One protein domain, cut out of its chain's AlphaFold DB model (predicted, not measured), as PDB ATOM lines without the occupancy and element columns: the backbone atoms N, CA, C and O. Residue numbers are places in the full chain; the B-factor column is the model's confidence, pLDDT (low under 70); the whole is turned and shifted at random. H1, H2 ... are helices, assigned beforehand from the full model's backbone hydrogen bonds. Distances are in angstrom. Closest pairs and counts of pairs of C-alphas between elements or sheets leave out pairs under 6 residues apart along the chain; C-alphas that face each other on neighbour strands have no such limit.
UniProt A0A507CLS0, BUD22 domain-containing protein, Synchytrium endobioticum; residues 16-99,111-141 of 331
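Overview. This is residues 16 to 99 and 111 to 141 of the 331 residues of the protein "BUD22 domain-containing protein" of Synchytrium endobioticum (UniProt A0A507CLS0). Long helix H1 is the spine of a rod: H2 folds back along its later part, H5 runs along its earlier part, and short H4 crosses near its middle. The printed part has 115 residues with five named helices, H1 to H5 in order: all helix. It is loose, radius of gyration of the C-alphas 19.2 A, spanning 69 by 26 by 16 A.

Along the chain. Find C-alpha 16 at (55.823, -11.198, -16.871); H1 runs to residue 57, 61.2 A. Then come H2, residues 65 to 86, 31.4 A; H3, 92 to 96; H4, 111 to 120; and H5, 123 to 141, 26.8 A, ending at (41.228, -12.526, -23.389).

Arrangement. At C-alphas Ala 49 and Leu 75, 5.8 A, the closest, hairpin partners H1 and H2 touch. H5 touches H1, closest C-alphas Ala 37 and Tyr 125, 5.0 A, opposite ways at a shallow 15 degrees. H4 touches H1, closest C-alphas Ala 37 and Val 119, 6.2 A, at a steep 63 degrees. H3 has 0 of 1 O i to N i+4 pairs and 1 of 2 O i to N i+3 pairs within hydrogen-bond range; the other helices have every O i to N i+4 pair.

Size, cuts and confidence. Residues 100 to 110 are cut; C-alphas 99 and 111 are 13.9 A apart. Residues 88 to 99 have pLDDT under 70.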
ATOM      1  N   PRO A  16      55.606 -10.423 -18.101       91.88
ATOM      2  CA  PRO A  16      55.823 -11.198 -16.871       91.88
ATOM      3  C   PRO A  16      55.039 -10.686 -15.650       91.88
ATOM      4  O   PRO A  16      54.572 -11.460 -14.816       91.88
ATOM      5  N   VAL A  17      54.833  -9.368 -15.551       92.88
ATOM      6  CA  VAL A  17      54.034  -8.750 -14.477       92.88
ATOM      7  C   VAL A  17      52.573  -9.213 -14.529       92.88
ATOM      8  O   VAL A  17      51.978  -9.537 -13.500       92.88
ATOM      9  N   SER A  18      51.997  -9.301 -15.729       90.38
ATOM     10  CA  SER A  18      50.633  -9.790 -15.939       90.38
ATOM     11  C   SER A  18      50.519 -11.293 -15.673       90.38
ATOM     12  O   SER A  18      49.504 -11.730 -15.131       90.38
ATOM     13  N   GLN A  19      51.564 -12.074 -15.970       90.12
ATOM     14  CA  GLN A  19      51.614 -13.504 -15.640       90.12
ATOM     15  C   GLN A  19      51.575 -13.735 -14.119       90.12
ATOM     16  O   GLN A  19      50.756 -14.517 -13.635       90.12
ATOM     17  N   LYS A  20      52.368 -12.983 -13.339       91.31
ATOM     18  CA  LYS A  20      52.335 -13.041 -11.863       91.31
ATOM     19  C   LYS A  20      50.954 -12.692 -11.301       91.31
ATOM     20  O   LYS A  20      50.466 -13.357 -10.386       91.31
ATOM     21  N   LEU A  21      50.294 -11.677 -11.866       90.62
ATOM     22  CA  LEU A  21      48.942 -11.286 -11.458       90.62
ATOM     23  C   LEU A  21      47.909 -12.389 -11.752       90.62
ATOM     24  O   LEU A  21      47.049 -12.662 -10.911       90.62
ATOM     25  N   LEU A  22      47.999 -13.035 -12.919       88.12
ATOM     26  CA  LEU A  22      47.151 -14.174 -13.285       88.12
ATOM     27  C   LEU A  22      47.351 -15.360 -12.353       88.12
ATOM     28  O   LEU A  22      46.365 -15.951 -11.917       88.12
ATOM     29  N   HIS A  23      48.602 -15.674 -12.017       88.75
ATOM     30  CA  HIS A  23      48.926 -16.736 -11.074       88.75
ATOM     31  C   HIS A  23      48.278 -16.476  -9.708       88.75
ATOM     32  O   HIS A  23      47.532 -17.312  -9.204       88.75
ATOM     33  N   HIS A  24      48.460 -15.275  -9.147       92.00
ATOM     34  CA  HIS A  24      47.843 -14.904  -7.867       92.00
ATOM     35  C   HIS A  24      46.314 -14.964  -7.904       92.00
ATOM     36  O   HIS A  24      45.671 -15.452  -6.974       92.00
ATOM     37  N   ARG A  25      45.709 -14.479  -8.993       89.75
ATOM     38  CA  ARG A  25      44.256 -14.541  -9.181       89.75
ATOM     39  C   ARG A  25      43.768 -15.987  -9.279       89.75
ATOM     40  O   ARG A  25      42.753 -16.314  -8.670       89.75
ATOM     41  N   SER A  26      44.489 -16.832 -10.009       88.19
ATOM     42  CA  SER A  26      44.200 -18.261 -10.135       88.19
ATOM     43  C   SER A  26      44.236 -18.953  -8.777       88.19
ATOM     44  O   SER A  26      43.254 -19.585  -8.389       88.19
ATOM     45  N   GLU A  27      45.293 -18.739  -7.997       88.81
ATOM     46  CA  GLU A  27      45.421 -19.306  -6.653       88.81
ATOM     47  C   GLU A  27      44.294 -18.854  -5.718       88.81
ATOM     48  O   GLU A  27      43.668 -19.677  -5.045       88.81
ATOM     49  N   LYS A  28      43.934 -17.566  -5.732       89.62
ATOM     50  CA  LYS A  28      42.782 -17.064  -4.966       89.62
ATOM     51  C   LYS A  28      41.470 -17.736  -5.368       89.62
ATOM     52  O   LYS A  28      40.683 -18.115  -4.498       89.62
ATOM     53  N   LEU A  29      41.224 -17.904  -6.666       85.38
ATOM     54  CA  LEU A  29      40.015 -18.564  -7.156       85.38
ATOM     55  C   LEU A  29      39.978 -20.046  -6.756       85.38
ATOM     56  O   LEU A  29      38.936 -20.511  -6.292       85.38
ATOM     57  N   LYS A  30      41.108 -20.762  -6.832       85.19
ATOM     58  CA  LYS A  30      41.229 -22.150  -6.350       85.19
ATOM     59  C   LYS A  30      40.926 -22.252  -4.858       85.19
ATOM     60  O   LYS A  30      40.123 -23.092  -4.451       85.19
ATOM     61  N   GLN A  31      41.504 -21.369  -4.044       87.31
ATOM     62  CA  GLN A  31      41.239 -21.324  -2.604       87.31
ATOM     63  C   GLN A  31      39.759 -21.056  -2.310       87.31
ATOM     64  O   GLN A  31      39.174 -21.700  -1.439       87.31
ATOM     65  N   ASN A  32      39.126 -20.145  -3.050       87.44
ATOM     66  CA  ASN A  32      37.707 -19.833  -2.886       87.44
ATOM     67  C   ASN A  32      36.803 -21.001  -3.309       87.44
ATOM     68  O   ASN A  32      35.862 -21.338  -2.587       87.44
ATOM     69  N   ALA A  33      37.096 -21.648  -4.439       86.12
ATOM     70  CA  ALA A  33      36.388 -22.838  -4.908       86.12
ATOM     71  C   ALA A  33      36.502 -23.991  -3.899       86.12
ATOM     72  O   ALA A  33      35.501 -24.618  -3.546       86.12
ATOM     73  N   PHE A  34      37.705 -24.209  -3.367       87.88
ATOM     74  CA  PHE A  34      37.968 -25.210  -2.342       87.88
ATOM     75  C   PHE A  34      37.193 -24.932  -1.047       87.88
ATOM     76  O   PHE A  34      36.464 -25.800  -0.575       87.88
ATOM     77  N   LYS A  35      37.252 -23.701  -0.519       88.88
ATOM     78  CA  LYS A  35      36.486 -23.293   0.674       88.88
ATOM     79  C   LYS A  35      34.985 -23.518   0.495       88.88
ATOM     80  O   LYS A  35      34.334 -24.055   1.390       88.88
ATOM     81  N   LYS A  36      34.437 -23.149  -0.670       88.62
ATOM     82  CA  LYS A  36      33.025 -23.388  -1.006       88.62
ATOM     83  C   LYS A  36      32.706 -24.885  -0.993       88.62
ATOM     84  O   LYS A  36      31.734 -25.289  -0.361       88.62
ATOM     85  N   ALA A  37      33.525 -25.712  -1.639       88.50
ATOM     86  CA  ALA A  37      33.317 -27.156  -1.674       88.50
ATOM     87  C   ALA A  37      33.400 -27.807  -0.284       88.50
ATOM     88  O   ALA A  37      32.523 -28.596   0.067       88.50
ATOM     89  N   CYS A  38      34.382 -27.421   0.536       90.75
ATOM     90  CA  CYS A  38      34.473 -27.849   1.931       90.75
ATOM     91  C   CYS A  38      33.221 -27.466   2.724       90.75
ATOM     92  O   CYS A  38      32.673 -28.311   3.421       90.75
ATOM     93  N   ALA A  39      32.721 -26.235   2.583       90.81
ATOM     94  CA  ALA A  39      31.507 -25.799   3.273       90.81
ATOM     95  C   ALA A  39      30.281 -26.651   2.895       90.81
ATOM     96  O   ALA A  39      29.514 -27.053   3.772       90.81
ATOM     97  N   PHE A  40      30.115 -26.978   1.609       91.81
ATOM     98  CA  PHE A  40      29.044 -27.872   1.159       91.81
ATOM     99  C   PHE A  40      29.186 -29.288   1.725       91.81
ATOM    100  O   PHE A  40      28.194 -29.875   2.162       91.81
ATOM    101  N   GLU A  41      30.400 -29.836   1.746       93.00
ATOM    102  CA  GLU A  41      30.626 -31.180   2.278       93.00
ATOM    103  C   GLU A  41      30.422 -31.218   3.801       93.00
ATOM    104  O   GLU A  41      29.769 -32.135   4.295       93.00
ATOM    105  N   ILE A  42      30.839 -30.179   4.535       94.12
ATOM    106  CA  ILE A  42      30.524 -30.011   5.963       94.12
ATOM    107  C   ILE A  42      29.008 -30.031   6.172       94.12
ATOM    108  O   ILE A  42      28.510 -30.830   6.961       94.12
ATOM    109  N   GLN A  43      28.244 -29.208   5.445       95.38
ATOM    110  CA  GLN A  43      26.780 -29.176   5.569       95.38
ATOM    111  C   GLN A  43      26.146 -30.546   5.296       95.38
ATOM    112  O   GLN A  43      25.218 -30.968   5.994       95.38
ATOM    113  N   ARG A  44      26.657 -31.262   4.290       95.75
ATOM    114  CA  ARG A  44      26.201 -32.606   3.939       95.75
ATOM    115  C   ARG A  44      26.489 -33.611   5.052       95.75
ATOM    116  O   ARG A  44      25.591 -34.379   5.399       95.75
ATOM    117  N   LEU A  45      27.701 -33.608   5.605       95.38
ATOM    118  CA  LEU A  45      28.100 -34.492   6.699       95.38
ATOM    119  C   LEU A  45      27.317 -34.188   7.977       95.38
ATOM    120  O   LEU A  45      26.773 -35.115   8.567       95.38
ATOM    121  N   VAL A  46      27.142 -32.913   8.341       97.12
ATOM    122  CA  VAL A  46      26.302 -32.501   9.482       97.12
ATOM    123  C   VAL A  46      24.876 -33.029   9.323       97.12
ATOM    124  O   VAL A  46      24.310 -33.597  10.257       97.12
ATOM    125  N   LYS A  47      24.287 -32.898   8.128       97.81
ATOM    126  CA  LYS A  47      22.935 -33.403   7.856       97.81
ATOM    127  C   LYS A  47      22.855 -34.929   7.962       97.81
ATOM    128  O   LYS A  47      21.854 -35.436   8.465       97.81
ATOM    129  N   LYS A  48      23.874 -35.654   7.490       97.50
ATOM    130  CA  LYS A  48      23.953 -37.118   7.624       97.50
ATOM    131  C   LYS A  48      24.104 -37.542   9.084       97.50
ATOM    132  O   LYS A  48      23.292 -38.329   9.547       97.50
ATOM    133  N   ALA A  49      25.049 -36.952   9.814       97.06
ATOM    134  CA  ALA A  49      25.282 -37.246  11.225       97.06
ATOM    135  C   ALA A  49      24.019 -36.994  12.059       97.06
ATOM    136  O   ALA A  49      23.628 -37.834  12.861       97.06
ATOM    137  N   ARG A  50      23.305 -35.888  11.798       98.06
ATOM    138  CA  ARG A  50      22.017 -35.606  12.444       98.06
ATOM    139  C   ARG A  50      20.976 -36.701  12.185       98.06
ATOM    140  O   ARG A  50      20.272 -37.074  13.112       98.06
ATOM    141  N   ARG A  51      20.870 -37.216  10.954       97.56
ATOM    142  CA  ARG A  51      19.948 -38.321  10.631       97.56
ATOM    143  C   ARG A  51      20.339 -39.615  11.342       97.56
ATOM    144  O   ARG A  51      19.458 -40.253  11.898       97.56
ATOM    145  N   CYS A  52      21.627 -39.958  11.371       97.19
ATOM    146  CA  CYS A  52      22.111 -41.130  12.104       97.19
ATOM    147  C   CYS A  52      21.810 -41.015  13.603       97.19
ATOM    148  O   CYS A  52      21.340 -41.977  14.191       97.19
ATOM    149  N   ARG A  53      21.997 -39.836  14.211       97.44
ATOM    150  CA  ARG A  53      21.641 -39.608  15.623       97.44
ATOM    151  C   ARG A  53      20.152 -39.814  15.892       97.44
ATOM    152  O   ARG A  53      19.825 -40.461  16.873       97.44
ATOM    153  N   ILE A  54      19.280 -39.306  15.014       97.25
ATOM    154  CA  ILE A  54      17.826 -39.519  15.124       97.25
ATOM    155  C   ILE A  54      17.490 -41.013  15.021       97.25
ATOM    156  O   ILE A  54      16.766 -41.530  15.857       97.25
ATOM    157  N   GLN A  55      18.076 -41.724  14.054       96.56
ATOM    158  CA  GLN A  55      17.868 -43.168  13.899       96.56
ATOM    159  C   GLN A  55      18.322 -43.960  15.126       96.56
ATOM    160  O   GLN A  55      17.619 -44.871  15.534       96.56
ATOM    161  N   ILE A  56      19.459 -43.588  15.721       96.69
ATOM    162  CA  ILE A  56      19.975 -44.215  16.943       96.69
ATOM    163  C   ILE A  56      19.087 -43.888  18.155       96.69
ATOM    164  O   ILE A  56      18.940 -44.732  19.027       96.69
ATOM    165  N   SER A  57      18.485 -42.693  18.232       96.44
ATOM    166  CA  SER A  57      17.576 -42.340  19.338       96.44
ATOM    167  C   SER A  57      16.177 -42.943  19.209       96.44
ATOM    168  O   SER A  57      15.508 -43.127  20.216       96.44
ATOM    169  N   GLU A  58      15.721 -43.205  17.982       96.19
ATOM    170  CA  GLU A  58      14.417 -43.822  17.690       96.19
ATOM    171  C   GLU A  58      14.486 -45.361  17.660       96.19
ATOM    172  O   GLU A  58      13.460 -46.022  17.516       96.19
ATOM    173  N   GLU A  59      15.683 -45.947  17.780       92.75
ATOM    174  CA  GLU A  59      15.874 -47.391  17.920       92.75
ATOM    175  C   GLU A  59      15.216 -47.885  19.217       92.75
ATOM    176  O   GLU A  59      15.749 -47.705  20.310       92.75
ATOM    177  N   GLY A  60      14.044 -48.513  19.089       90.44
ATOM    178  CA  GLY A  60      13.466 -49.342  20.148       90.44
ATOM    179  C   GLY A  60      14.283 -50.621  20.373       90.44
ATOM    180  O   GLY A  60      15.166 -50.952  19.578       90.44
ATOM    181  N   SER A  61      13.956 -51.369  21.431       90.81
ATOM    182  CA  SER A  61      14.630 -52.627  21.808       90.81
ATOM    183  C   SER A  61      14.637 -53.706  20.718       90.81
ATOM    184  O   SER A  61      15.436 -54.631  20.789       90.81
ATOM    185  N   ASP A  62      13.775 -53.586  19.706       95.75
ATOM    186  CA  ASP A  62      13.569 -54.609  18.675       95.75
ATOM    187  C   ASP A  62      14.563 -54.524  17.501       95.75
ATOM    188  O   ASP A  62      14.501 -55.328  16.568       95.75
ATOM    189  N   VAL A  63      15.481 -53.549  17.491       96.00
ATOM    190  CA  VAL A  63      16.476 -53.425  16.416       96.00
ATOM    191  C   VAL A  63      17.664 -54.357  16.683       96.00
ATOM    192  O   VAL A  63      18.321 -54.202  17.708       96.00
ATOM    193  N   PRO A  64      18.018 -55.272  15.754       97.38
ATOM    194  CA  PRO A  64      19.139 -56.188  15.951       97.38
ATOM    195  C   PRO A  64      20.463 -55.471  16.253       97.38
ATOM    196  O   PRO A  64      20.824 -54.505  15.568       97.38
ATOM    197  N   ASP A  65      21.243 -56.013  17.191       95.25
ATOM    198  CA  ASP A  65      22.496 -55.415  17.679       95.25
ATOM    199  C   ASP A  65      23.479 -55.046  16.563       95.25
ATOM    200  O   ASP A  65      24.093 -53.977  16.583       95.25
ATOM    201  N   HIS A  66      23.600 -55.889  15.533       96.44
ATOM    202  CA  HIS A  66      24.503 -55.639  14.408       96.44
ATOM    203  C   HIS A  66      24.111 -54.390  13.593       96.44
ATOM    204  O   HIS A  66      24.981 -53.704  13.048       96.44
ATOM    205  N   VAL A  67      22.815 -54.058  13.516       96.75
ATOM    206  CA  VAL A  67      22.322 -52.850  12.838       96.75
ATOM    207  C   VAL A  67      22.638 -51.617  13.678       96.75
ATOM    208  O   VAL A  67      23.151 -50.635  13.133       96.75
ATOM    209  N   SER A  68      22.398 -51.682  14.991       96.12
ATOM    210  CA  SER A  68      22.726 -50.588  15.913       96.12
ATOM    211  C   SER A  68      24.235 -50.316  15.932       96.12
ATOM    212  O   SER A  68      24.676 -49.177  15.753       96.12
ATOM    213  N   ALA A  69      25.057 -51.368  16.023       94.94
ATOM    214  CA  ALA A  69      26.514 -51.274  15.957       94.94
ATOM    215  C   ALA A  69      26.992 -50.630  14.645       94.94
ATOM    216  O   ALA A  69      27.841 -49.736  14.659       94.94
ATOM    217  N   LYS A  70      26.397 -51.010  13.506       96.75
ATOM    218  CA  LYS A  70      26.715 -50.421  12.197       96.75
ATOM    219  C   LYS A  70      26.366 -48.931  12.126       96.75
ATOM    220  O   LYS A  70      27.167 -48.151  11.611       96.75
ATOM    221  N   ARG A  71      25.206 -48.518  12.650       96.69
ATOM    222  CA  ARG A  71      24.784 -47.105  12.676       96.69
ATOM    223  C   ARG A  71      25.675 -46.263  13.588       96.69
ATOM    224  O   ARG A  71      26.085 -45.171  13.194       96.69
ATOM    225  N   LYS A  72      26.050 -46.787  14.760       95.38
ATOM    226  CA  LYS A  72      27.019 -46.153  15.672       95.38
ATOM    227  C   LYS A  72      28.392 -45.997  15.011       95.38
ATOM    228  O   LYS A  72      28.959 -44.908  15.037       95.38
ATOM    229  N   ALA A  73      28.888 -47.034  14.334       93.88
ATOM    230  CA  ALA A  73      30.145 -46.966  13.586       93.88
ATOM    231  C   ALA A  73      30.096 -45.939  12.436       93.88
ATOM    232  O   ALA A  73      31.065 -45.212  12.201       93.88
ATOM    233  N   GLU A  74      28.965 -45.834  11.730       96.06
ATOM    234  CA  GLU A  74      28.767 -44.802  10.708       96.06
ATOM    235  C   GLU A  74      28.776 -43.392  11.312       96.06
ATOM    236  O   GLU A  74      29.414 -42.499  10.751       96.06
ATOM    237  N   LEU A  75      28.135 -43.187  12.468       95.69
ATOM    238  CA  LEU A  75      28.147 -41.902  13.165       95.69
ATOM    239  C   LEU A  75      29.575 -41.479  13.543       95.69
ATOM    240  O   LEU A  75      29.980 -40.372  13.192       95.69
ATOM    241  N   VAL A  76      30.359 -42.377  14.150       93.31
ATOM    242  CA  VAL A  76      31.771 -42.123  14.501       93.31
ATOM    243  C   VAL A  76      32.586 -41.747  13.259       93.31
ATOM    244  O   VAL A  76      33.365 -40.791  13.269       93.31
ATOM    245  N   LYS A  77      32.368 -42.444  12.136       92.50
ATOM    246  CA  LYS A  77      33.030 -42.132  10.861       92.50
ATOM    247  C   LYS A  77      32.662 -40.739  10.339       92.50
ATOM    248  O   LYS A  77      33.537 -40.031   9.840       92.50
ATOM    249  N   LEU A  78      31.390 -40.347  10.425       94.81
ATOM    250  CA  LEU A  78      30.914 -39.027   9.994       94.81
ATOM    251  C   LEU A  78      31.461 -37.901  10.881       94.81
ATOM    252  O   LEU A  78      31.781 -36.830  10.368       94.81
ATOM    253  N   GLU A  79      31.578 -38.137  12.185       92.31
ATOM    254  CA  GLU A  79      32.140 -37.177  13.138       92.31
ATOM    255  C   GLU A  79      33.643 -36.983  12.924       92.31
ATOM    256  O   GLU A  79      34.097 -35.842  12.848       92.31
ATOM    257  N   SER A  80      34.387 -38.066  12.684       89.75
ATOM    258  CA  SER A  80      35.799 -37.994  12.285       89.75
ATOM    259  C   SER A  80      35.985 -37.217  10.974       89.75
ATOM    260  O   SER A  80      36.835 -36.331  10.880       89.75
ATOM    261  N   ASP A  81      35.149 -37.475   9.960       91.62
ATOM    262  CA  ASP A  81      35.189 -36.732   8.695       91.62
ATOM    263  C   ASP A  81      34.889 -35.224   8.896       91.62
ATOM    264  O   ASP A  81      35.464 -34.372   8.208       91.62
ATOM    265  N   LEU A  82      33.999 -34.875   9.835       94.00
ATOM    266  CA  LEU A  82      33.691 -33.485  10.195       94.00
ATOM    267  C   LEU A  82      34.840 -32.803  10.932       94.00
ATOM    268  O   LEU A  82      35.127 -31.634  10.665       94.00
ATOM    269  N   GLU A  83      35.498 -33.506  11.847       90.94
ATOM    270  CA  GLU A  83      36.655 -32.987  12.573       90.94
ATOM    271  C   GLU A  83      37.789 -32.628  11.609       90.94
ATOM    272  O   GLU A  83      38.326 -31.518  11.663       90.94
ATOM    273  N   VAL A  84      38.052 -33.508  10.637       90.12
ATOM    274  CA  VAL A  84      39.002 -33.254   9.550       90.12
ATOM    275  C   VAL A  84      38.646 -31.974   8.794       90.12
ATOM    276  O   VAL A  84      39.517 -31.132   8.603       90.12
ATOM    277  N   LEU A  85      37.394 -31.800   8.355       90.56
ATOM    278  CA  LEU A  85      37.001 -30.638   7.541       90.56
ATOM    279  C   LEU A  85      36.925 -29.323   8.317       90.56
ATOM    280  O   LEU A  85      37.154 -28.261   7.740       90.56
ATOM    281  N   THR A  86      36.555 -29.376   9.595       90.38
ATOM    282  CA  THR A  86      36.416 -28.173  10.428       90.38
ATOM    283  C   THR A  86      37.759 -27.628  10.897       90.38
ATOM    284  O   THR A  86      37.818 -26.483  11.339       90.38
ATOM    285  N   GLY A  87      38.846 -28.394  10.742       75.62
ATOM    286  CA  GLY A  87      40.200 -27.892  10.949       75.62
ATOM    287  C   GLY A  87      40.477 -27.482  12.393       75.62
ATOM    288  O   GLY A  87      41.327 -26.621  12.618       75.62
ATOM    289  N   LYS A  88      39.801 -28.101  13.374       66.88
ATOM    290  CA  LYS A  88      40.099 -27.895  14.803       66.88
ATOM    291  C   LYS A  88      41.574 -28.174  15.153       66.88
ATOM    292  O   LYS A  88      42.046 -27.670  16.160       66.88
ATOM    293  N   HIS A  89      42.309 -28.878  14.283       51.75
ATOM    294  CA  HIS A  89      43.730 -29.229  14.437       51.75
ATOM    295  C   HIS A  89      44.705 -28.447  13.532       51.75
ATOM    296  O   HIS A  89      45.815 -28.902  13.275       51.75
ATOM    297  N   GLY A  90      44.332 -27.261  13.045       57.22
ATOM    298  CA  GLY A  90      45.245 -26.383  12.301       57.22
ATOM    299  C   GLY A  90      44.963 -26.302  10.798       57.22
ATOM    300  O   GLY A  90      44.266 -27.130  10.210       57.22
ATOM    301  N   SER A  91      45.458 -25.219  10.192       60.19
ATOM    302  CA  SER A  91      45.064 -24.719   8.869       60.19
ATOM    303  C   SER A  91      45.065 -25.802   7.787       60.19
ATOM    304  O   SER A  91      46.103 -26.235   7.297       60.19
ATOM    305  N   LEU A  92      43.869 -26.190   7.337       60.28
ATOM    306  CA  LEU A  92      43.661 -27.172   6.269       60.28
ATOM    307  C   LEU A  92      44.373 -26.786   4.955       60.28
ATOM    308  O   LEU A  92      44.658 -27.655   4.134       60.28
ATOM    309  N   ILE A  93      44.673 -25.491   4.796       59.31
ATOM    310  CA  ILE A  93      45.324 -24.873   3.637       59.31
ATOM    311  C   ILE A  93      46.828 -25.185   3.590       59.31
ATOM    312  O   ILE A  93      47.339 -25.411   2.499       59.31
ATOM    313  N   SER A  94      47.537 -25.252   4.727       60.38
ATOM    314  CA  SER A  94      48.997 -25.473   4.716       60.38
ATOM    315  C   SER A  94      49.379 -26.853   4.181       60.38
ATOM    316  O   SER A  94      50.416 -27.008   3.550       60.38
ATOM    317  N   TYR A  95      48.506 -27.842   4.365       57.34
ATOM    318  CA  TYR A  95      48.774 -29.232   4.002       57.34
ATOM    319  C   TYR A  95      48.401 -29.587   2.559       57.34
ATOM    320  O   TYR A  95      48.887 -30.573   2.015       57.34
ATOM    321  N   VAL A  96      47.527 -28.802   1.910       60.88
ATOM    322  CA  VAL A  96      47.261 -28.984   0.468       60.88
ATOM    323  C   VAL A  96      48.548 -28.777  -0.332       60.88
ATOM    324  O   VAL A  96      48.730 -29.428  -1.354       60.88
ATOM    325  N   ASN A  97      49.459 -27.952   0.184       60.75
ATOM    326  CA  ASN A  97      50.750 -27.677  -0.431       60.75
ATOM    327  C   ASN A  97      51.816 -28.750  -0.136       60.75
ATOM    328  O   ASN A  97      52.852 -28.736  -0.785       60.75
ATOM    329  N   THR A  98      51.593 -29.673   0.812       56.31
ATOM    330  CA  THR A  98      52.592 -30.685   1.223       56.31
ATOM    331  C   THR A  98      52.276 -32.104   0.743       56.31
ATOM    332  O   THR A  98      53.079 -33.008   0.944       56.31
ATOM    333  N   LEU A  99      51.108 -32.334   0.132       54.69
ATOM    334  CA  LEU A  99      50.639 -33.677  -0.241       54.69
ATOM    335  C   LEU A  99      51.173 -34.201  -1.587       54.69
ATOM    336  O   LEU A  99      50.878 -35.342  -1.927       54.69
ATOM    337  N   PRO A 111      41.906 -40.590   7.066       81.88
ATOM    338  CA  PRO A 111      40.568 -39.986   7.007       81.88
ATOM    339  C   PRO A 111      40.556 -38.664   6.232       81.88
ATOM    340  O   PRO A 111      39.631 -38.390   5.463       81.88
ATOM    341  N   ARG A 112      41.650 -37.903   6.345       81.44
ATOM    342  CA  ARG A 112      41.913 -36.693   5.572       81.44
ATOM    343  C   ARG A 112      41.928 -36.920   4.068       81.44
ATOM    344  O   ARG A 112      41.174 -36.252   3.365       81.44
ATOM    345  N   ASP A 113      42.725 -37.852   3.564       86.62
ATOM    346  CA  ASP A 113      42.851 -38.091   2.122       86.62
ATOM    347  C   ASP A 113      41.534 -38.570   1.525       86.62
ATOM    348  O   ASP A 113      41.122 -38.121   0.455       86.62
ATOM    349  N   ARG A 114      40.797 -39.404   2.265       89.69
ATOM    350  CA  ARG A 114      39.450 -39.840   1.881       89.69
ATOM    351  C   ARG A 114      38.480 -38.664   1.760       89.69
ATOM    352  O   ARG A 114      37.712 -38.579   0.798       89.69
ATOM    353  N   VAL A 115      38.483 -37.757   2.736       88.81
ATOM    354  CA  VAL A 115      37.679 -36.527   2.715       88.81
ATOM    355  C   VAL A 115      38.090 -35.632   1.545       88.81
ATOM    356  O   VAL A 115      37.235 -35.228   0.763       88.81
ATOM    357  N   MET A 116      39.386 -35.378   1.374       88.31
ATOM    358  CA  MET A 116      39.915 -34.517   0.318       88.31
ATOM    359  C   MET A 116      39.620 -35.077  -1.072       88.31
ATOM    360  O   MET A 116      39.206 -34.328  -1.957       88.31
ATOM    361  N   LYS A 117      39.730 -36.396  -1.257       91.38
ATOM    362  CA  LYS A 117      39.325 -37.076  -2.489       91.38
ATOM    363  C   LYS A 117      37.837 -36.845  -2.757       91.38
ATOM    364  O   LYS A 117      37.495 -36.423  -3.857       91.38
ATOM    365  N   ARG A 118      36.952 -37.005  -1.766       90.56
ATOM    366  CA  ARG A 118      35.514 -36.700  -1.938       90.56
ATOM    367  C   ARG A 118      35.252 -35.235  -2.290       90.56
ATOM    368  O   ARG A 118      34.442 -34.982  -3.176       90.56
ATOM    369  N   VAL A 119      35.940 -34.289  -1.649       90.94
ATOM    370  CA  VAL A 119      35.796 -32.853  -1.946       90.94
ATOM    371  C   VAL A 119      36.245 -32.551  -3.377       90.94
ATOM    372  O   VAL A 119      35.493 -31.917  -4.115       90.94
ATOM    373  N   ARG A 120      37.407 -33.061  -3.808       89.44
ATOM    374  CA  ARG A 120      37.938 -32.875  -5.173       89.44
ATOM    375  C   ARG A 120      37.017 -33.451  -6.256       89.44
ATOM    376  O   ARG A 120      36.875 -32.850  -7.310       89.44
ATOM    377  N   HIS A 121      36.346 -34.568  -5.977       91.81
ATOM    378  CA  HIS A 121      35.387 -35.188  -6.905       91.81
ATOM    379  C   HIS A 121      33.947 -34.685  -6.708       91.81
ATOM    380  O   HIS A 121      33.013 -35.180  -7.344       91.81
ATOM    381  N   SER A 122      33.719 -33.724  -5.807       92.56
ATOM    382  CA  SER A 122      32.378 -33.192  -5.584       92.56
ATOM    383  C   SER A 122      31.939 -32.353  -6.785       92.56
ATOM    384  O   SER A 122      32.676 -31.497  -7.275       92.56
ATOM    385  N   LYS A 123      30.694 -32.550  -7.240       92.06
ATOM    386  CA  LYS A 123      30.113 -31.769  -8.351       92.06
ATOM    387  C   LYS A 123      30.170 -30.257  -8.091       92.06
ATOM    388  O   LYS A 123      30.249 -29.475  -9.028       92.06
ATOM    389  N   THR A 124      30.106 -29.844  -6.825       86.44
ATOM    390  CA  THR A 124      30.219 -28.443  -6.404       86.44
ATOM    391  C   THR A 124      31.632 -27.903  -6.586       86.44
ATOM    392  O   THR A 124      31.773 -26.793  -7.087       86.44
ATOM    393  N   TYR A 125      32.664 -28.672  -6.224       89.06
ATOM    394  CA  TYR A 125      34.055 -28.293  -6.469       89.06
ATOM    395  C   TYR A 125      34.358 -28.218  -7.961       89.06
ATOM    396  O   TYR A 125      34.861 -27.197  -8.413       89.06
ATOM    397  N   VAL A 126      33.975 -29.245  -8.728       90.81
ATOM    398  CA  VAL A 126      34.192 -29.291 -10.184       90.81
ATOM    399  C   VAL A 126      33.573 -28.066 -10.859       90.81
ATOM    400  O   VAL A 126      34.287 -27.310 -11.510       90.81
ATOM    401  N   LYS A 127      32.294 -27.765 -10.587       91.69
ATOM    402  CA  LYS A 127      31.636 -26.553 -11.109       91.69
ATOM    403  C   LYS A 127      32.304 -25.254 -10.655       91.69
ATOM    404  O   LYS A 127      32.349 -24.283 -11.403       91.69
ATOM    405  N   ALA A 128      32.792 -25.198  -9.416       87.19
ATOM    406  CA  ALA A 128      33.481 -24.014  -8.913       87.19
ATOM    407  C   ALA A 128      34.831 -23.800  -9.614       87.19
ATOM    408  O   ALA A 128      35.182 -22.656  -9.897       87.19
ATOM    409  N   ILE A 129      35.553 -24.879  -9.927       88.75
ATOM    410  CA  ILE A 129      36.777 -24.834 -10.730       88.75
ATOM    411  C   ILE A 129      36.454 -24.429 -12.169       88.75
ATOM    412  O   ILE A 129      37.074 -23.497 -12.666       88.75
ATOM    413  N   GLU A 130      35.445 -25.020 -12.810       91.38
ATOM    414  CA  GLU A 130      35.001 -24.630 -14.158       91.38
ATOM    415  C   GLU A 130      34.681 -23.128 -14.238       91.38
ATOM    416  O   GLU A 130      35.193 -22.427 -15.113       91.38
ATOM    417  N   ASN A 131      33.926 -22.595 -13.273       89.69
ATOM    418  CA  ASN A 131      33.628 -21.162 -13.191       89.69
ATOM    419  C   ASN A 131      34.894 -20.313 -12.990       89.69
ATOM    420  O   ASN A 131      35.089 -19.315 -13.677       89.69
ATOM    421  N   ALA A 132      35.796 -20.728 -12.099       86.75
ATOM    422  CA  ALA A 132      37.074 -20.045 -11.912       86.75
ATOM    423  C   ALA A 132      37.914 -20.034 -13.202       86.75
ATOM    424  O   ALA A 132      38.503 -19.012 -13.557       86.75
ATOM    425  N   THR A 133      37.951 -21.151 -13.935       89.56
ATOM    426  CA  THR A 133      38.679 -21.230 -15.207       89.56
ATOM    427  C   THR A 133      38.063 -20.344 -16.283       89.56
ATOM    428  O   THR A 133      38.804 -19.701 -17.026       89.56
ATOM    429  N   SER A 134      36.732 -20.249 -16.360       91.81
ATOM    430  CA  SER A 134      36.059 -19.393 -17.341       91.81
ATOM    431  C   SER A 134      36.291 -17.908 -17.049       91.81
ATOM    432  O   SER A 134      36.586 -17.142 -17.969       91.81
ATOM    433  N   GLU A 135      36.290 -17.505 -15.776       90.69
ATOM    434  CA  GLU A 135      36.655 -16.150 -15.352       90.69
ATOM    435  C   GLU A 135      38.114 -15.801 -15.679       90.69
ATOM    436  O   GLU A 135      38.399 -14.697 -16.162       90.69
ATOM    437  N   LEU A 136      39.048 -16.734 -15.454       89.88
ATOM    438  CA  LEU A 136      40.458 -16.552 -15.810       89.88
ATOM    439  C   LEU A 136      40.642 -16.418 -17.319       89.88
ATOM    440  O   LEU A 136      41.301 -15.475 -17.758       89.88
ATOM    441  N   LYS A 137      40.010 -17.291 -18.116       91.94
ATOM    442  CA  LYS A 137      40.022 -17.210 -19.586       91.94
ATOM    443  C   LYS A 137      39.464 -15.869 -20.070       91.94
ATOM    444  O   LYS A 137      40.081 -15.207 -20.902       91.94
ATOM    445  N   ALA A 138      38.359 -15.399 -19.491       92.88
ATOM    446  CA  ALA A 138      37.803 -14.086 -19.810       92.88
ATOM    447  C   ALA A 138      38.761 -12.935 -19.446       92.88
ATOM    448  O   ALA A 138      38.872 -11.960 -20.192       92.88
ATOM    449  N   SER A 139      39.469 -13.031 -18.316       91.25
ATOM    450  CA  SER A 139      40.487 -12.050 -17.922       91.25
ATOM    451  C   SER A 139      41.691 -12.054 -18.865       91.25
ATOM    452  O   SER A 139      42.191 -10.984 -19.208       91.25
ATOM    453  N   LEU A 140      42.144 -13.235 -19.289       92.25
ATOM    454  CA  LEU A 140      43.245 -13.410 -20.234       92.25
ATOM    455  C   LEU A 140      42.899 -12.787 -21.592       92.25
ATOM    456  O   LEU A 140      43.640 -11.938 -22.080       92.25
ATOM    457  N   ASN A 141      41.715 -13.094 -22.129       92.88
ATOM    458  CA  ASN A 141      41.228 -12.526 -23.389       92.88
ATOM    459  C   ASN A 141      41.122 -10.993 -23.337       92.88
ATOM    460  O   ASN A 141      41.467 -10.307 -24.297       92.88
TER     461      ASN A 141